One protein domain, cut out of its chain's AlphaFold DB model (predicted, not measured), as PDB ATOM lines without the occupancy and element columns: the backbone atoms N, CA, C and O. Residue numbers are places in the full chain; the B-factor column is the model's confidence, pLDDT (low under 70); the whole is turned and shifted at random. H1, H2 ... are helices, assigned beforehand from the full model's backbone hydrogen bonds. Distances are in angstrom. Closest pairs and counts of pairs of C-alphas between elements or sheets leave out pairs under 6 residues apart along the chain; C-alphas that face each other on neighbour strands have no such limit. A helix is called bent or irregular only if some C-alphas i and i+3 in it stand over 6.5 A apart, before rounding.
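What this domain is: This is residues 199 to 312 of the 312 residues of an uncharacterized protein of Bacteroidales bacterium (UniProt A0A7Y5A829). One very long helix, H1, makes most of the length of a narrow, drawn-out model; at its end the chain turns sharply and a second long helix, H2, folds back in the opposite direction, with the two making a narrow open V that is joined at the turn. After the small H3, the last helix, H4, crosses a part of H1 and packs on its residues 215 to 227, and the first residues of H1, 199 to 211, stick out beyond. The printed part has 114 residues with four named helices, in the order H1, H2, H3, H4, and no named strand; the class is all helix. The whole is extended, with a radius of gyration of the C-alphas of 21.4 A and spans of 77 by 26 by 23 A.

How they stand to each other: H1, residues 199 to 247, and H2, residues 249 to 278, are close but not clearly touching; their closest C-alphas, those of Phe 245 and Trp 252, are 7.4 A apart. They run opposite ways at a shallow tilt of 21 degrees. H2 is irregular, with C-alphas 250 and 253 8.2 A apart, and has a kink of 63 degrees near residue 256. H3, residues 282 to 285, touches H2 at residues 271 to 278 alone; the closest C-alphas are those of Gln 275 and Ser 285, at 6.3 A. H1 and H3 are apart. H4, residues 288 to 310, touches H1, which meets it with residues 215 to 227 alone; the closest C-alphas are those of Ala 219 and Lys 296, at 5.0 A. H1 and H4 run opposite ways at a steep tilt of 39 degrees. H2 and H4 are close but not clearly touching, with the C-alphas of Ser 278 and Trp 294 the closest at 7.4 A. In H4 every O i to N i+4 pair is within hydrogen-bond range, against 43 of 45 in H1 and 17 of 26 in H2, while H3 is too short for such a pair.

Where its parts are: H1 begins at C-alpha 199, (-13.075, -28.927, -15.041), and measures 70.7 A from first to last C-alpha. H2 begins at C-alpha 249, (-76.255, -41.005, -51.249), and measures 39.9 A. H3 measures 5.4 A. H4 measures 33.4 A and ends at C-alpha 310, (-21.965, -17.023, -36.073).

The domain as a whole: The C-alphas of Gly 199 and Glu 250, the two farthest apart, are 77.5 A apart. Residues 199 to 211, 246 to 254 and 305 to 312 stand free; without them the body spans 52 by 26 by 16 A. The printed part has no cut, and its three links are tight. The mean pLDDT of the printed part is 76.0, and it is under 70 at 22 residues, among them 199 to 208 and 282 to 286.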
ATOM      1  N   GLY A 199     -11.868 -29.543 -15.621       48.59
ATOM      2  CA  GLY A 199     -13.075 -28.927 -15.041       48.59
ATOM      3  C   GLY A 199     -13.764 -27.958 -16.012       48.59
ATOM      4  O   GLY A 199     -14.982 -27.969 -16.171       48.59
ATOM      5  N   LYS A 200     -12.973 -27.188 -16.771       46.78
ATOM      6  CA  LYS A 200     -13.497 -26.299 -17.819       46.78
ATOM      7  C   LYS A 200     -14.022 -27.069 -19.040       46.78
ATOM      8  O   LYS A 200     -14.958 -26.610 -19.679       46.78
ATOM      9  N   ILE A 201     -13.446 -28.229 -19.365       49.06
ATOM     10  CA  ILE A 201     -13.908 -29.129 -20.434       49.06
ATOM     11  C   ILE A 201     -15.202 -29.839 -20.023       49.06
ATOM     12  O   ILE A 201     -16.077 -29.985 -20.863       49.06
ATOM     13  N   GLU A 202     -15.375 -30.235 -18.763       52.22
ATOM     14  CA  GLU A 202     -16.640 -30.798 -18.271       52.22
ATOM     15  C   GLU A 202     -17.762 -29.755 -18.241       52.22
ATOM     16  O   GLU A 202     -18.886 -30.058 -18.641       52.22
ATOM     17  N   GLU A 203     -17.461 -28.508 -17.865       54.22
ATOM     18  CA  GLU A 203     -18.427 -27.405 -17.928       54.22
ATOM     19  C   GLU A 203     -18.763 -26.994 -19.378       54.22
ATOM     20  O   GLU A 203     -19.900 -26.641 -19.684       54.22
ATOM     21  N   LEU A 204     -17.798 -27.077 -20.302       56.00
ATOM     22  CA  LEU A 204     -18.051 -26.895 -21.736       56.00
ATOM     23  C   LEU A 204     -18.872 -28.061 -22.306       56.00
ATOM     24  O   LEU A 204     -19.853 -27.823 -23.002       56.00
ATOM     25  N   ASN A 205     -18.555 -29.303 -21.933       58.12
ATOM     26  CA  ASN A 205     -19.290 -30.491 -22.368       58.12
ATOM     27  C   ASN A 205     -20.734 -30.499 -21.845       58.12
ATOM     28  O   ASN A 205     -21.634 -30.923 -22.564       58.12
ATOM     29  N   SER A 206     -20.986 -30.031 -20.618       63.78
ATOM     30  CA  SER A 206     -22.346 -29.950 -20.073       63.78
ATOM     31  C   SER A 206     -23.181 -28.878 -20.776       63.78
ATOM     32  O   SER A 206     -24.336 -29.140 -21.115       63.78
ATOM     33  N   ARG A 207     -22.588 -27.720 -21.101       67.19
ATOM     34  CA  ARG A 207     -23.233 -26.678 -21.916       67.19
ATOM     35  C   ARG A 207     -23.478 -27.135 -23.352       67.19
ATOM     36  O   ARG A 207     -24.558 -26.891 -23.882       67.19
ATOM     37  N   ASP A 208     -22.534 -27.842 -23.963       69.62
ATOM     38  CA  ASP A 208     -22.688 -28.393 -25.313       69.62
ATOM     39  C   ASP A 208     -23.782 -29.471 -25.361       69.62
ATOM     40  O   ASP A 208     -24.575 -29.514 -26.307       69.62
ATOM     41  N   LEU A 209     -23.891 -30.301 -24.317       72.44
ATOM     42  CA  LEU A 209     -24.983 -31.265 -24.150       72.44
ATOM     43  C   LEU A 209     -26.334 -30.572 -23.940       72.44
ATOM     44  O   LEU A 209     -27.333 -30.991 -24.528       72.44
ATOM     45  N   GLU A 210     -26.379 -29.497 -23.150       77.12
ATOM     46  CA  GLU A 210     -27.593 -28.709 -22.937       77.12
ATOM     47  C   GLU A 210     -28.051 -28.042 -24.241       77.12
ATOM     48  O   GLU A 210     -29.207 -28.200 -24.644       77.12
ATOM     49  N   ILE A 211     -27.138 -27.405 -24.980       78.56
ATOM     50  CA  ILE A 211     -27.402 -26.813 -26.298       78.56
ATOM     51  C   ILE A 211     -27.880 -27.885 -27.287       78.56
ATOM     52  O   ILE A 211     -28.891 -27.685 -27.965       78.56
ATOM     53  N   ALA A 212     -27.217 -29.042 -27.349       77.00
ATOM     54  CA  ALA A 212     -27.640 -30.150 -28.201       77.00
ATOM     55  C   ALA A 212     -29.055 -30.638 -27.846       77.00
ATOM     56  O   ALA A 212     -29.867 -30.880 -28.744       77.00
ATOM     57  N   SER A 213     -29.386 -30.719 -26.553       78.94
ATOM     58  CA  SER A 213     -30.715 -31.116 -26.078       78.94
ATOM     59  C   SER A 213     -31.801 -30.088 -26.430       78.94
ATOM     60  O   SER A 213     -32.893 -30.464 -26.864       78.94
ATOM     61  N   LEU A 214     -31.493 -28.789 -26.342       85.44
ATOM     62  CA  LEU A 214     -32.400 -27.704 -26.723       85.44
ATOM     63  C   LEU A 214     -32.653 -27.699 -28.234       85.44
ATOM     64  O   LEU A 214     -33.803 -27.579 -28.669       85.44
ATOM     65  N   ILE A 215     -31.601 -27.887 -29.038       83.38
ATOM     66  CA  ILE A 215     -31.702 -27.998 -30.498       83.38
ATOM     67  C   ILE A 215     -32.551 -29.213 -30.881       83.38
ATOM     68  O   ILE A 215     -33.443 -29.094 -31.729       83.38
ATOM     69  N   ASP A 216     -32.324 -30.368 -30.248       82.25
ATOM     70  CA  ASP A 216     -33.108 -31.579 -30.502       82.25
ATOM     71  C   ASP A 216     -34.580 -31.402 -30.099       82.25
ATOM     72  O   ASP A 216     -35.483 -31.779 -30.857       82.25
ATOM     73  N   GLY A 217     -34.838 -30.757 -28.958       85.31
ATOM     74  CA  GLY A 217     -36.181 -30.429 -28.478       85.31
ATOM     75  C   GLY A 217     -36.936 -29.495 -29.429       85.31
ATOM     76  O   GLY A 217     -38.106 -29.734 -29.757       85.31
ATOM     77  N   TRP A 218     -36.261 -28.470 -29.953       86.88
ATOM     78  CA  TRP A 218     -36.818 -27.552 -30.951       86.88
ATOM     79  C   TRP A 218     -37.083 -28.238 -32.290       86.88
ATOM     80  O   TRP A 218     -38.164 -28.079 -32.865       86.88
ATOM     81  N   ALA A 219     -36.132 -29.028 -32.788       87.00
ATOM     82  CA  ALA A 219     -36.286 -29.767 -34.038       87.00
ATOM     83  C   ALA A 219     -37.419 -30.799 -33.954       87.00
ATOM     84  O   ALA A 219     -38.216 -30.928 -34.885       87.00
ATOM     85  N   THR A 220     -37.538 -31.478 -32.813       88.00
ATOM     86  CA  THR A 220     -38.628 -32.409 -32.505       88.00
ATOM     87  C   THR A 220     -39.980 -31.697 -32.489       88.00
ATOM     88  O   THR A 220     -40.931 -32.161 -33.120       88.00
ATOM     89  N   SER A 221     -40.075 -30.546 -31.820       88.81
ATOM     90  CA  SER A 221     -41.313 -29.759 -31.754       88.81
ATOM     91  C   SER A 221     -41.734 -29.246 -33.132       88.81
ATOM     92  O   SER A 221     -42.891 -29.399 -33.522       88.81
ATOM     93  N   TYR A 222     -40.784 -28.736 -33.919       88.50
ATOM     94  CA  TYR A 222     -41.016 -28.323 -35.301       88.50
ATOM     95  C   TYR A 222     -41.534 -29.483 -36.165       88.50
ATOM     96  O   TYR A 222     -42.565 -29.353 -36.826       88.50
ATOM     97  N   ALA A 223     -40.872 -30.643 -36.116       87.06
ATOM     98  CA  ALA A 223     -41.287 -31.820 -36.872       87.06
ATOM     99  C   ALA A 223     -42.693 -32.299 -36.469       87.06
ATOM    100  O   ALA A 223     -43.494 -32.635 -37.342       87.06
ATOM    101  N   LYS A 224     -43.042 -32.270 -35.174       87.31
ATOM    102  CA  LYS A 224     -44.395 -32.603 -34.692       87.31
ATOM    103  C   LYS A 224     -45.450 -31.639 -35.230       87.31
ATOM    104  O   LYS A 224     -46.480 -32.091 -35.719       87.31
ATOM    105  N   ILE A 225     -45.197 -30.331 -35.181       89.44
ATOM    106  CA  ILE A 225     -46.155 -29.322 -35.658       89.44
ATOM    107  C   ILE A 225     -46.425 -29.516 -37.150       89.44
ATOM    108  O   ILE A 225     -47.574 -29.656 -37.559       89.44
ATOM    109  N   ILE A 226     -45.366 -29.597 -37.957       84.12
ATOM    110  CA  ILE A 226     -45.502 -29.738 -39.407       84.12
ATOM    111  C   ILE A 226     -46.163 -31.074 -39.773       84.12
ATOM    112  O   ILE A 226     -47.078 -31.097 -40.591       84.12
ATOM    113  N   THR A 227     -45.778 -32.187 -39.140       85.44
ATOM    114  CA  THR A 227     -46.426 -33.487 -39.408       85.44
ATOM    115  C   THR A 227     -47.896 -33.509 -38.992       85.44
ATOM    116  O   THR A 227     -48.704 -34.113 -39.695       85.44
ATOM    117  N   ASN A 228     -48.277 -32.817 -37.915       84.25
ATOM    118  CA  ASN A 228     -49.679 -32.660 -37.523       84.25
ATOM    119  C   ASN A 228     -50.476 -31.816 -38.528       84.25
ATOM    120  O   ASN A 228     -51.605 -32.181 -38.844       84.25
ATOM    121  N   ILE A 229     -49.887 -30.752 -39.085       84.94
ATOM    122  CA  ILE A 229     -50.505 -29.973 -40.171       84.94
ATOM    123  C   ILE A 229     -50.724 -30.862 -41.402       84.94
ATOM    124  O   ILE A 229     -51.828 -30.902 -41.938       84.94
ATOM    125  N   PHE A 230     -49.715 -31.637 -41.812       81.69
ATOM    126  CA  PHE A 230     -49.854 -32.575 -42.932       81.69
ATOM    127  C   PHE A 230     -50.924 -33.642 -42.676       81.69
ATOM    128  O   PHE A 230     -51.719 -33.939 -43.564       81.69
ATOM    129  N   ARG A 231     -50.996 -34.195 -41.457       82.44
ATOM    130  CA  ARG A 231     -52.065 -35.129 -41.070       82.44
ATOM    131  C   ARG A 231     -53.440 -34.481 -41.179       82.44
ATOM    132  O   ARG A 231     -54.344 -35.095 -41.735       82.44
ATOM    133  N   ALA A 232     -53.595 -33.252 -40.690       82.94
ATOM    134  CA  ALA A 232     -54.854 -32.521 -40.776       82.94
ATOM    135  C   ALA A 232     -55.261 -32.261 -42.235       82.94
ATOM    136  O   ALA A 232     -56.412 -32.500 -42.591       82.94
ATOM    137  N   LEU A 233     -54.314 -31.871 -43.096       81.81
ATOM    138  CA  LEU A 233     -54.553 -31.667 -44.529       81.81
ATOM    139  C   LEU A 233     -55.009 -32.935 -45.260       81.81
ATOM    140  O   LEU A 233     -55.705 -32.822 -46.261       81.81
ATOM    141  N   ILE A 234     -54.645 -34.126 -44.778       81.06
ATOM    142  CA  ILE A 234     -55.098 -35.398 -45.360       81.06
ATOM    143  C   ILE A 234     -56.446 -35.822 -44.764       81.06
ATOM    144  O   ILE A 234     -57.352 -36.216 -45.493       81.06
ATOM    145  N   ILE A 235     -56.597 -35.740 -43.440       82.94
ATOM    146  CA  ILE A 235     -57.780 -36.250 -42.733       82.94
ATOM    147  C   ILE A 235     -59.005 -35.364 -42.978       82.94
ATOM    148  O   ILE A 235     -60.087 -35.893 -43.219       82.94
ATOM    149  N   ILE A 236     -58.861 -34.035 -42.945       83.81
ATOM    150  CA  ILE A 236     -59.999 -33.108 -43.064       83.81
ATOM    151  C   ILE A 236     -60.747 -33.299 -44.395       83.81
ATOM    152  O   ILE A 236     -61.963 -33.486 -44.341       83.81
ATOM    153  N   PRO A 237     -60.088 -33.336 -45.572       80.38
ATOM    154  CA  PRO A 237     -60.784 -33.586 -46.834       80.38
ATOM    155  C   PRO A 237     -61.475 -34.946 -46.882       80.38
ATOM    156  O   PRO A 237     -62.576 -35.035 -47.413       80.38
ATOM    157  N   ILE A 238     -60.874 -35.989 -46.298       81.88
ATOM    158  CA  ILE A 238     -61.481 -37.327 -46.236       81.88
ATOM    159  C   ILE A 238     -62.748 -37.299 -45.374       81.88
ATOM    160  O   ILE A 238     -63.777 -37.827 -45.781       81.88
ATOM    161  N   VAL A 239     -62.704 -36.654 -44.206       83.56
ATOM    162  CA  VAL A 239     -63.868 -36.531 -43.317       83.56
ATOM    163  C   VAL A 239     -64.976 -35.709 -43.976       83.56
ATOM    164  O   VAL A 239     -66.126 -36.141 -43.984       83.56
ATOM    165  N   VAL A 240     -64.643 -34.560 -44.575       82.50
ATOM    166  CA  VAL A 240     -65.607 -33.729 -45.317       82.50
ATOM    167  C   VAL A 240     -66.215 -34.516 -46.475       82.50
ATOM    168  O   VAL A 240     -67.426 -34.479 -46.672       82.50
ATOM    169  N   PHE A 241     -65.395 -35.278 -47.199       79.00
ATOM    170  CA  PHE A 241     -65.855 -36.141 -48.277       79.00
ATOM    171  C   PHE A 241     -66.842 -37.206 -47.784       79.00
ATOM    172  O   PHE A 241     -67.912 -37.350 -48.367       79.00
ATOM    173  N   ILE A 242     -66.534 -37.900 -46.684       80.56
ATOM    174  CA  ILE A 242     -67.426 -38.906 -46.089       80.56
ATOM    175  C   ILE A 242     -68.756 -38.273 -45.660       80.56
ATOM    176  O   ILE A 242     -69.811 -38.845 -45.914       80.56
ATOM    177  N   ILE A 243     -68.729 -37.084 -45.051       81.75
ATOM    178  CA  ILE A 243     -69.949 -36.373 -44.640       81.75
ATOM    179  C   ILE A 243     -70.799 -36.005 -45.863       81.75
ATOM    180  O   ILE A 243     -71.996 -36.290 -45.883       81.75
ATOM    181  N   LEU A 244     -70.188 -35.420 -46.897       76.50
ATOM    182  CA  LEU A 244     -70.883 -35.057 -48.137       76.50
ATOM    183  C   LEU A 244     -71.442 -36.282 -48.868       76.50
ATOM    184  O   LEU A 244     -72.533 -36.205 -49.434       76.50
ATOM    185  N   PHE A 245     -70.714 -37.401 -48.835       76.06
ATOM    186  CA  PHE A 245     -71.147 -38.685 -49.375       76.06
ATOM    187  C   PHE A 245     -72.375 -39.218 -48.631       76.06
ATOM    188  O   PHE A 245     -73.378 -39.522 -49.267       76.06
ATOM    189  N   LEU A 246     -72.333 -39.262 -47.293       76.88
ATOM    190  CA  LEU A 246     -73.445 -39.736 -46.462       76.88
ATOM    191  C   LEU A 246     -74.708 -38.873 -46.615       76.88
ATOM    192  O   LEU A 246     -75.815 -39.399 -46.548       76.88
ATOM    193  N   GLN A 247     -74.556 -37.566 -46.842       79.31
ATOM    194  CA  GLN A 247     -75.682 -36.646 -47.041       79.31
ATOM    195  C   GLN A 247     -76.318 -36.735 -48.438       79.31
ATOM    196  O   GLN A 247     -77.485 -36.389 -48.585       79.31
ATOM    197  N   ASN A 248     -75.583 -37.192 -49.458       74.38
ATOM    198  CA  ASN A 248     -76.016 -37.161 -50.861       74.38
ATOM    199  C   ASN A 248     -75.999 -38.544 -51.529       74.38
ATOM    200  O   ASN A 248     -75.732 -38.644 -52.729       74.38
ATOM    201  N   ILE A 249     -76.294 -39.608 -50.775       69.69
ATOM    202  CA  ILE A 249     -76.255 -41.005 -51.249       69.69
ATOM    203  C   ILE A 249     -77.058 -41.201 -52.548       69.69
ATOM    204  O   ILE A 249     -76.590 -41.866 -53.469       69.69
ATOM    205  N   GLU A 250     -78.223 -40.561 -52.677       73.62
ATOM    206  CA  GLU A 250     -79.076 -40.659 -53.874       73.62
ATOM    207  C   GLU A 250     -78.497 -39.945 -55.114       73.62
ATOM    208  O   GLU A 250     -78.925 -40.188 -56.239       73.62
ATOM    209  N   SER A 251     -77.496 -39.078 -54.931       75.25
ATOM    210  CA  SER A 251     -76.843 -38.293 -55.989       75.25
ATOM    211  C   SER A 251     -75.418 -38.765 -56.304       75.25
ATOM    212  O   SER A 251     -74.655 -38.026 -56.932       75.25
ATOM    213  N   TRP A 252     -75.053 -39.991 -55.910       76.00
ATOM    214  CA  TRP A 252     -73.706 -40.549 -56.095       76.00
ATOM    215  C   TRP A 252     -73.174 -40.405 -57.526       76.00
ATOM    216  O   TRP A 252     -72.060 -39.922 -57.712       76.00
ATOM    217  N   ASN A 253     -74.009 -40.681 -58.532       79.50
ATOM    218  CA  ASN A 253     -73.639 -40.602 -59.952       79.50
ATOM    219  C   ASN A 253     -73.122 -39.213 -60.386       79.50
ATOM    220  O   ASN A 253     -72.438 -39.098 -61.399       79.50
ATOM    221  N   LYS A 254     -73.450 -38.141 -59.648       77.88
ATOM    222  CA  LYS A 254     -72.949 -36.780 -59.915       77.88
ATOM    223  C   LYS A 254     -71.633 -36.478 -59.198       77.88
ATOM    224  O   LYS A 254     -70.887 -35.615 -59.652       77.88
ATOM    225  N   ILE A 255     -71.369 -37.147 -58.077       74.44
ATOM    226  CA  ILE A 255     -70.211 -36.907 -57.207       74.44
ATOM    227  C   ILE A 255     -69.049 -37.821 -57.608       74.44
ATOM    228  O   ILE A 255     -67.910 -37.363 -57.633       74.44
ATOM    229  N   GLU A 256     -69.340 -39.063 -57.996       75.50
ATOM    230  CA  GLU A 256     -68.373 -40.099 -58.374       75.50
ATOM    231  C   GLU A 256     -67.269 -39.609 -59.337       75.50
ATOM    232  O   GLU A 256     -66.090 -39.804 -59.033       75.50
ATOM    233  N   PRO A 257     -67.554 -38.888 -60.442       79.44
ATOM    234  CA  PRO A 257     -66.488 -38.437 -61.338       79.44
ATOM    235  C   PRO A 257     -65.485 -37.510 -60.642       79.44
ATOM    236  O   PRO A 257     -64.282 -37.602 -60.881       79.44
ATOM    237  N   TRP A 258     -65.961 -36.657 -59.731       74.62
ATOM    238  CA  TRP A 258     -65.127 -35.718 -58.981       74.62
ATOM    239  C   TRP A 258     -64.278 -36.410 -57.918       74.62
ATOM    240  O   TRP A 258     -63.163 -35.966 -57.652       74.62
ATOM    241  N   THR A 259     -64.752 -37.516 -57.340       71.81
ATOM    242  CA  THR A 259     -63.967 -38.283 -56.361       71.81
ATOM    243  C   THR A 259     -62.771 -38.937 -57.023       71.81
ATOM    244  O   THR A 259     -61.660 -38.859 -56.504       71.81
ATOM    245  N   PHE A 260     -62.976 -39.520 -58.205       73.88
ATOM    246  CA  PHE A 260     -61.893 -40.095 -58.995       73.88
ATOM    247  C   PHE A 260     -60.932 -39.025 -59.523       73.88
ATOM    248  O   PHE A 260     -59.724 -39.234 -59.480       73.88
ATOM    249  N   LEU A 261     -61.437 -37.863 -59.953       75.50
ATOM    250  CA  LEU A 261     -60.601 -36.770 -60.464       75.50
ATOM    251  C   LEU A 261     -59.790 -36.049 -59.385       75.50
ATOM    252  O   LEU A 261     -58.692 -35.581 -59.675       75.50
ATOM    253  N   LEU A 262     -60.303 -35.936 -58.159       71.88
ATOM    254  CA  LEU A 262     -59.641 -35.167 -57.103       71.88
ATOM    255  C   LEU A 262     -58.845 -36.051 -56.144       71.88
ATOM    256  O   LEU A 262     -57.692 -35.737 -55.863       71.88
ATOM    257  N   LEU A 263     -59.404 -37.161 -55.653       72.25
ATOM    258  CA  LEU A 263     -58.749 -37.952 -54.603       72.25
ATOM    259  C   LEU A 263     -57.619 -38.825 -55.145       72.25
ATOM    260  O   LEU A 263     -56.563 -38.902 -54.513       72.25
ATOM    261  N   ALA A 264     -57.809 -39.457 -56.309       70.88
ATOM    262  CA  ALA A 264     -56.775 -40.322 -56.866       70.88
ATOM    263  C   ALA A 264     -55.531 -39.501 -57.261       70.88
ATOM    264  O   ALA A 264     -54.470 -39.779 -56.706       70.88
ATOM    265  N   PRO A 265     -55.608 -38.434 -58.081       78.19
ATOM    266  CA  PRO A 265     -54.432 -37.632 -58.418       78.19
ATOM    267  C   PRO A 265     -53.822 -36.898 -57.223       78.19
ATOM    268  O   PRO A 265     -52.602 -36.766 -57.176       78.19
ATOM    269  N   ALA A 266     -54.617 -36.458 -56.238       74.50
ATOM    270  CA  ALA A 266     -54.094 -35.721 -55.087       74.50
ATOM    271  C   ALA A 266     -53.046 -36.519 -54.303       74.50
ATOM    272  O   ALA A 266     -52.006 -35.965 -53.960       74.50
ATOM    273  N   ILE A 267     -53.264 -37.819 -54.067       72.62
ATOM    274  CA  ILE A 267     -52.298 -38.665 -53.346       72.62
ATOM    275  C   ILE A 267     -50.982 -38.773 -54.130       72.62
ATOM    276  O   ILE A 267     -49.901 -38.670 -53.547       72.62
ATOM    277  N   TRP A 268     -51.061 -38.928 -55.455       75.31
ATOM    278  CA  TRP A 268     -49.888 -39.004 -56.329       75.31
ATOM    279  C   TRP A 268     -49.129 -37.678 -56.404       75.31
ATOM    280  O   TRP A 268     -47.906 -37.673 -56.298       75.31
ATOM    281  N   VAL A 269     -49.842 -36.556 -56.519       79.75
ATOM    282  CA  VAL A 269     -49.260 -35.206 -56.544       79.75
ATOM    283  C   VAL A 269     -48.559 -34.896 -55.222       79.75
ATOM    284  O   VAL A 269     -47.418 -34.442 -55.220       79.75
ATOM    285  N   LEU A 270     -49.196 -35.198 -54.089       73.25
ATOM    286  CA  LEU A 270     -48.635 -34.958 -52.756       73.25
ATOM    287  C   LEU A 270     -47.385 -35.821 -52.515       73.25
ATOM    288  O   LEU A 270     -46.389 -35.342 -51.967       73.25
ATOM    289  N   ASN A 271     -47.399 -37.064 -53.004       73.31
ATOM    290  CA  ASN A 271     -46.240 -37.951 -52.980       73.31
ATOM    291  C   ASN A 271     -45.088 -37.430 -53.857       73.31
ATOM    292  O   ASN A 271     -43.939 -37.405 -53.420       73.31
ATOM    293  N   LEU A 272     -45.393 -36.965 -55.070       78.56
ATOM    294  CA  LEU A 272     -44.414 -36.414 -56.007       78.56
ATOM    295  C   LEU A 272     -43.749 -35.149 -55.451       78.56
ATOM    296  O   LEU A 272     -42.524 -35.041 -55.482       78.56
ATOM    297  N   PHE A 273     -44.524 -34.235 -54.857       77.69
ATOM    298  CA  PHE A 273     -43.965 -33.081 -54.151       77.69
ATOM    299  C   PHE A 273     -42.985 -33.519 -53.058       77.69
ATOM    300  O   PHE A 273     -41.869 -33.009 -52.986       77.69
ATOM    301  N   PHE A 274     -43.354 -34.504 -52.237       69.31
ATOM    302  CA  PHE A 274     -42.463 -34.967 -51.178       69.31
ATOM    303  C   PHE A 274     -41.201 -35.662 -51.714       69.31
ATOM    304  O   PHE A 274     -40.129 -35.487 -51.137       69.31
ATOM    305  N   GLN A 275     -41.275 -36.392 -52.827       76.25
ATOM    306  CA  GLN A 275     -40.096 -36.976 -53.481       76.25
ATOM    307  C   GLN A 275     -39.130 -35.904 -53.990       76.25
ATOM    308  O   GLN A 275     -37.933 -35.999 -53.728       76.25
ATOM    309  N   ILE A 276     -39.653 -34.856 -54.635       78.50
ATOM    310  CA  ILE A 276     -38.851 -33.735 -55.148       78.50
ATOM    311  C   ILE A 276     -38.080 -33.049 -54.014       78.50
ATOM    312  O   ILE A 276     -36.900 -32.748 -54.165       78.50
ATOM    313  N   PHE A 277     -38.722 -32.831 -52.862       71.81
ATOM    314  CA  PHE A 277     -38.082 -32.139 -51.740       71.81
ATOM    315  C   PHE A 277     -37.218 -33.044 -50.852       71.81
ATOM    316  O   PHE A 277     -36.242 -32.568 -50.273       71.81
ATOM    317  N   SER A 278     -37.559 -34.328 -50.708       66.94
ATOM    318  CA  SER A 278     -36.843 -35.246 -49.809       66.94
ATOM    319  C   SER A 278     -35.735 -36.058 -50.481       66.94
ATOM    320  O   SER A 278     -34.869 -36.570 -49.772       66.94
ATOM    321  N   GLY A 279     -35.757 -36.199 -51.812       69.31
ATOM    322  CA  GLY A 279     -34.813 -37.025 -52.571       69.31
ATOM    323  C   GLY A 279     -34.946 -38.534 -52.325       69.31
ATOM    324  O   GLY A 279     -34.047 -39.289 -52.684       69.31
ATOM    325  N   LYS A 280     -36.032 -38.987 -51.676       67.06
ATOM    326  CA  LYS A 280     -36.264 -40.397 -51.317       67.06
ATOM    327  C   LYS A 280     -37.221 -41.104 -52.277       67.06
ATOM    328  O   LYS A 280     -38.115 -40.489 -52.850       67.06
ATOM    329  N   ASN A 281     -37.074 -42.426 -52.375       70.38
ATOM    330  CA  ASN A 281     -37.886 -43.293 -53.233       70.38
ATOM    331  C   ASN A 281     -39.379 -43.326 -52.839       70.38
ATOM    332  O   ASN A 281     -39.775 -43.055 -51.701       70.38
ATOM    333  N   MET A 282     -40.219 -43.733 -53.794       56.72
ATOM    334  CA  MET A 282     -41.685 -43.680 -53.723       56.72
ATOM    335  C   MET A 282     -42.331 -44.490 -52.582       56.72
ATOM    336  O   MET A 282     -43.356 -44.086 -52.036       56.72
ATOM    337  N   GLY A 283     -41.735 -45.620 -52.187       59.38
ATOM    338  CA  GLY A 283     -42.241 -46.455 -51.085       59.38
ATOM    339  C   GLY A 283     -41.917 -45.916 -49.684       59.38
ATOM    340  O   GLY A 283     -42.534 -46.312 -48.695       59.38
ATOM    341  N   GLU A 284     -40.956 -44.998 -49.582       59.38
ATOM    342  CA  GLU A 284     -40.514 -44.421 -48.310       59.38
ATOM    343  C   GLU A 284     -41.119 -43.040 -48.049       59.38
ATOM    344  O   GLU A 284     -41.203 -42.612 -46.899       59.38
ATOM    345  N   SER A 285     -41.566 -42.355 -49.095       58.06
ATOM    346  CA  SER A 285     -42.054 -40.975 -49.051       58.06
ATOM    347  C   SER A 285     -43.407 -40.830 -48.345       58.06
ATOM    348  O   SER A 285     -43.630 -39.854 -47.636       58.06
ATOM    349  N   LEU A 286     -44.284 -41.833 -48.450       60.84
ATOM    350  CA  LEU A 286     -45.624 -41.806 -47.843       60.84
ATOM    351  C   LEU A 286     -45.652 -42.159 -46.346       60.84
ATOM    352  O   LEU A 286     -46.684 -42.013 -45.688       60.84
ATOM    353  N   LYS A 287     -44.538 -42.621 -45.766       75.75
ATOM    354  CA  LYS A 287     -44.492 -42.930 -44.332       75.75
ATOM    355  C   LYS A 287     -44.361 -41.630 -43.543       75.75
ATOM    356  O   LYS A 287     -43.319 -40.980 -43.579       75.75
ATOM    357  N   ILE A 288     -45.374 -41.298 -42.744       73.31
ATOM    358  CA  ILE A 288     -45.370 -40.103 -41.875       73.31
ATOM    359  C   ILE A 288     -44.125 -40.058 -40.969       73.31
ATOM    360  O   ILE A 288     -43.573 -38.987 -40.723       73.31
ATOM    361  N   ASN A 289     -43.631 -41.217 -40.527       77.75
ATOM    362  CA  ASN A 289     -42.406 -41.311 -39.726       77.75
ATOM    363  C   ASN A 289     -41.157 -40.853 -40.503       77.75
ATOM    364  O   ASN A 289     -40.249 -40.264 -39.925       77.75
ATOM    365  N   ASN A 290     -41.122 -41.064 -41.820       79.31
ATOM    366  CA  ASN A 290     -40.017 -40.621 -42.666       79.31
ATOM    367  C   ASN A 290     -40.056 -39.108 -42.891       79.31
ATOM    368  O   ASN A 290     -39.003 -38.472 -42.840       79.31
ATOM    369  N   LEU A 291     -41.251 -38.527 -43.050       78.06
ATOM    370  CA  LEU A 291     -41.451 -37.074 -43.064       78.06
ATOM    371  C   LEU A 291     -40.999 -36.442 -41.741       78.06
ATOM    372  O   LEU A 291     -40.245 -35.472 -41.749       78.06
ATOM    373  N   TYR A 292     -41.401 -37.022 -40.606       84.31
ATOM    374  CA  TYR A 292     -40.980 -36.578 -39.277       84.31
ATOM    375  C   TYR A 292     -39.450 -36.567 -39.130       84.31
ATOM    376  O   TYR A 292     -38.864 -35.543 -38.775       84.31
ATOM    377  N   ASN A 293     -38.796 -37.685 -39.462       82.56
ATOM    378  CA  ASN A 293     -37.345 -37.827 -39.344       82.56
ATOM    379  C   ASN A 293     -36.596 -36.868 -40.279       82.56
ATOM    380  O   ASN A 293     -35.604 -36.266 -39.874       82.56
ATOM    381  N   TRP A 294     -37.088 -36.682 -41.507       83.25
ATOM    382  CA  TRP A 294     -36.503 -35.748 -42.470       83.25
ATOM    383  C   TRP A 294     -36.616 -34.291 -42.001       83.25
ATOM    384  O   TRP A 294     -35.628 -33.559 -42.020       83.25
ATOM    385  N   LEU A 295     -37.788 -33.881 -41.501       83.56
ATOM    386  CA  LEU A 295     -38.001 -32.537 -40.953       83.56
ATOM    387  C   LEU A 295     -37.108 -32.268 -39.740       83.56
ATOM    388  O   LEU A 295     -36.517 -31.190 -39.644       83.56
ATOM    389  N   LYS A 296     -36.993 -33.248 -38.836       86.56
ATOM    390  CA  LYS A 296     -36.124 -33.164 -37.659       86.56
ATOM    391  C   LYS A 296     -34.661 -32.999 -38.082       86.56
ATOM    392  O   LYS A 296     -34.013 -32.044 -37.659       86.56
ATOM    393  N   TYR A 297     -34.171 -33.864 -38.970       87.75
ATOM    394  CA  TYR A 297     -32.791 -33.829 -39.460       87.75
ATOM    395  C   TYR A 297     -32.443 -32.502 -40.150       87.75
ATOM    396  O   TYR A 297     -31.444 -31.867 -39.810       87.75
ATOM    397  N   ASN A 298     -33.296 -32.027 -41.060       84.38
ATOM    398  CA  ASN A 298     -33.057 -30.767 -41.766       84.38
ATOM    399  C   ASN A 298     -33.057 -29.561 -40.826       84.38
ATOM    400  O   ASN A 298     -32.269 -28.631 -41.009       84.38
ATOM    401  N   LYS A 299     -33.929 -29.561 -39.810       86.12
ATOM    402  CA  LYS A 299     -33.967 -28.482 -38.823       86.12
ATOM    403  C   LYS A 299     -32.704 -28.474 -37.961       86.12
ATOM    404  O   LYS A 299     -32.147 -27.395 -37.774       86.12
ATOM    405  N   ILE A 300     -32.223 -29.642 -37.522       85.19
ATOM    406  CA  ILE A 300     -30.943 -29.783 -36.805       85.19
ATOM    407  C   ILE A 300     -29.798 -29.262 -37.675       85.19
ATOM    408  O   ILE A 300     -29.094 -28.346 -37.266       85.19
ATOM    409  N   SER A 301     -29.668 -29.757 -38.911       85.12
ATOM    410  CA  SER A 301     -28.601 -29.350 -39.837       85.12
ATOM    411  C   SER A 301     -28.580 -27.835 -40.082       85.12
ATOM    412  O   SER A 301     -27.517 -27.214 -40.043       85.12
ATOM    413  N   LYS A 302     -29.754 -27.210 -40.251       86.94
ATOM    414  CA  LYS A 302     -29.871 -25.760 -40.451       86.94
ATOM    415  C   LYS A 302     -29.488 -24.953 -39.207       86.94
ATOM    416  O   LYS A 302     -28.836 -23.923 -39.346       86.94
ATOM    417  N   ILE A 303     -29.888 -25.399 -38.013       83.50
ATOM    418  CA  ILE A 303     -29.534 -24.724 -36.754       83.50
ATOM    419  C   ILE A 303     -28.031 -24.863 -36.493       83.50
ATOM    420  O   ILE A 303     -27.360 -23.860 -36.275       83.50
ATOM    421  N   SER A 304     -27.477 -26.072 -36.614       82.31
ATOM    422  CA  SER A 304     -26.041 -26.315 -36.440       82.31
ATOM    423  C   SER A 304     -25.190 -25.551 -37.461       82.31
ATOM    424  O   SER A 304     -24.121 -25.056 -37.118       82.31
ATOM    425  N   GLY A 305     -25.657 -25.417 -38.707       81.88
ATOM    426  CA  GLY A 305     -24.991 -24.599 -39.725       81.88
ATOM    427  C   GLY A 305     -25.026 -23.098 -39.416       81.88
ATOM    428  O   GLY A 305     -24.039 -22.409 -39.651       81.88
ATOM    429  N   ALA A 306     -26.129 -22.593 -38.855       81.06
ATOM    430  CA  ALA A 306     -26.238 -21.195 -38.441       81.06
ATOM    431  C   ALA A 306     -25.308 -20.866 -37.262       81.06
ATOM    432  O   ALA A 306     -24.622 -19.851 -37.316       81.06
ATOM    433  N   ILE A 307     -25.226 -21.750 -36.261       79.50
ATOM    434  CA  ILE A 307     -24.336 -21.594 -35.096       79.50
ATOM    435  C   ILE A 307     -22.862 -21.558 -35.534       79.50
ATOM    436  O   ILE A 307     -22.130 -20.639 -35.179       79.50
ATOM    437  N   LYS A 308     -22.440 -22.480 -36.411       77.56
ATOM    438  CA  LYS A 308     -21.065 -22.501 -36.952       77.56
ATOM    439  C   LYS A 308     -20.694 -21.253 -37.760       77.56
ATOM    440  O   LYS A 308     -19.515 -20.939 -37.886       77.56
ATOM    441  N   ASN A 309     -21.678 -20.580 -38.350       77.50
ATOM    442  CA  ASN A 309     -21.456 -19.358 -39.118       77.50
ATOM    443  C   ASN A 309     -21.449 -18.098 -38.241       77.50
ATOM    444  O   ASN A 309     -20.906 -17.096 -38.682       77.50
ATOM    445  N   SER A 310     -22.029 -18.134 -37.036       70.50
ATOM    446  CA  SER A 310     -21.965 -17.023 -36.073       70.50
ATOM    447  C   SER A 310     -20.688 -17.001 -35.230       70.50
ATOM    448  O   SER A 310     -20.412 -15.999 -34.582       70.50
ATOM    449  N   GLU A 311     -19.927 -18.097 -35.220       62.66
ATOM    450  CA  GLU A 311     -18.643 -18.223 -34.509       62.66
ATOM    451  C   GLU A 311     -17.419 -17.852 -35.371       62.66
ATOM    452  O   GLU A 311     -16.292 -17.885 -34.880       62.66
ATOM    453  N   LYS A 312     -17.628 -17.522 -36.652       52.69
ATOM    454  CA  LYS A 312     -16.602 -17.018 -37.578       52.69
ATOM    455  C   LYS A 312     -16.681 -15.505 -37.703       52.69
ATOM    456  O   LYS A 312     -15.599 -14.895 -37.829       52.69
TER     457      LYS A 312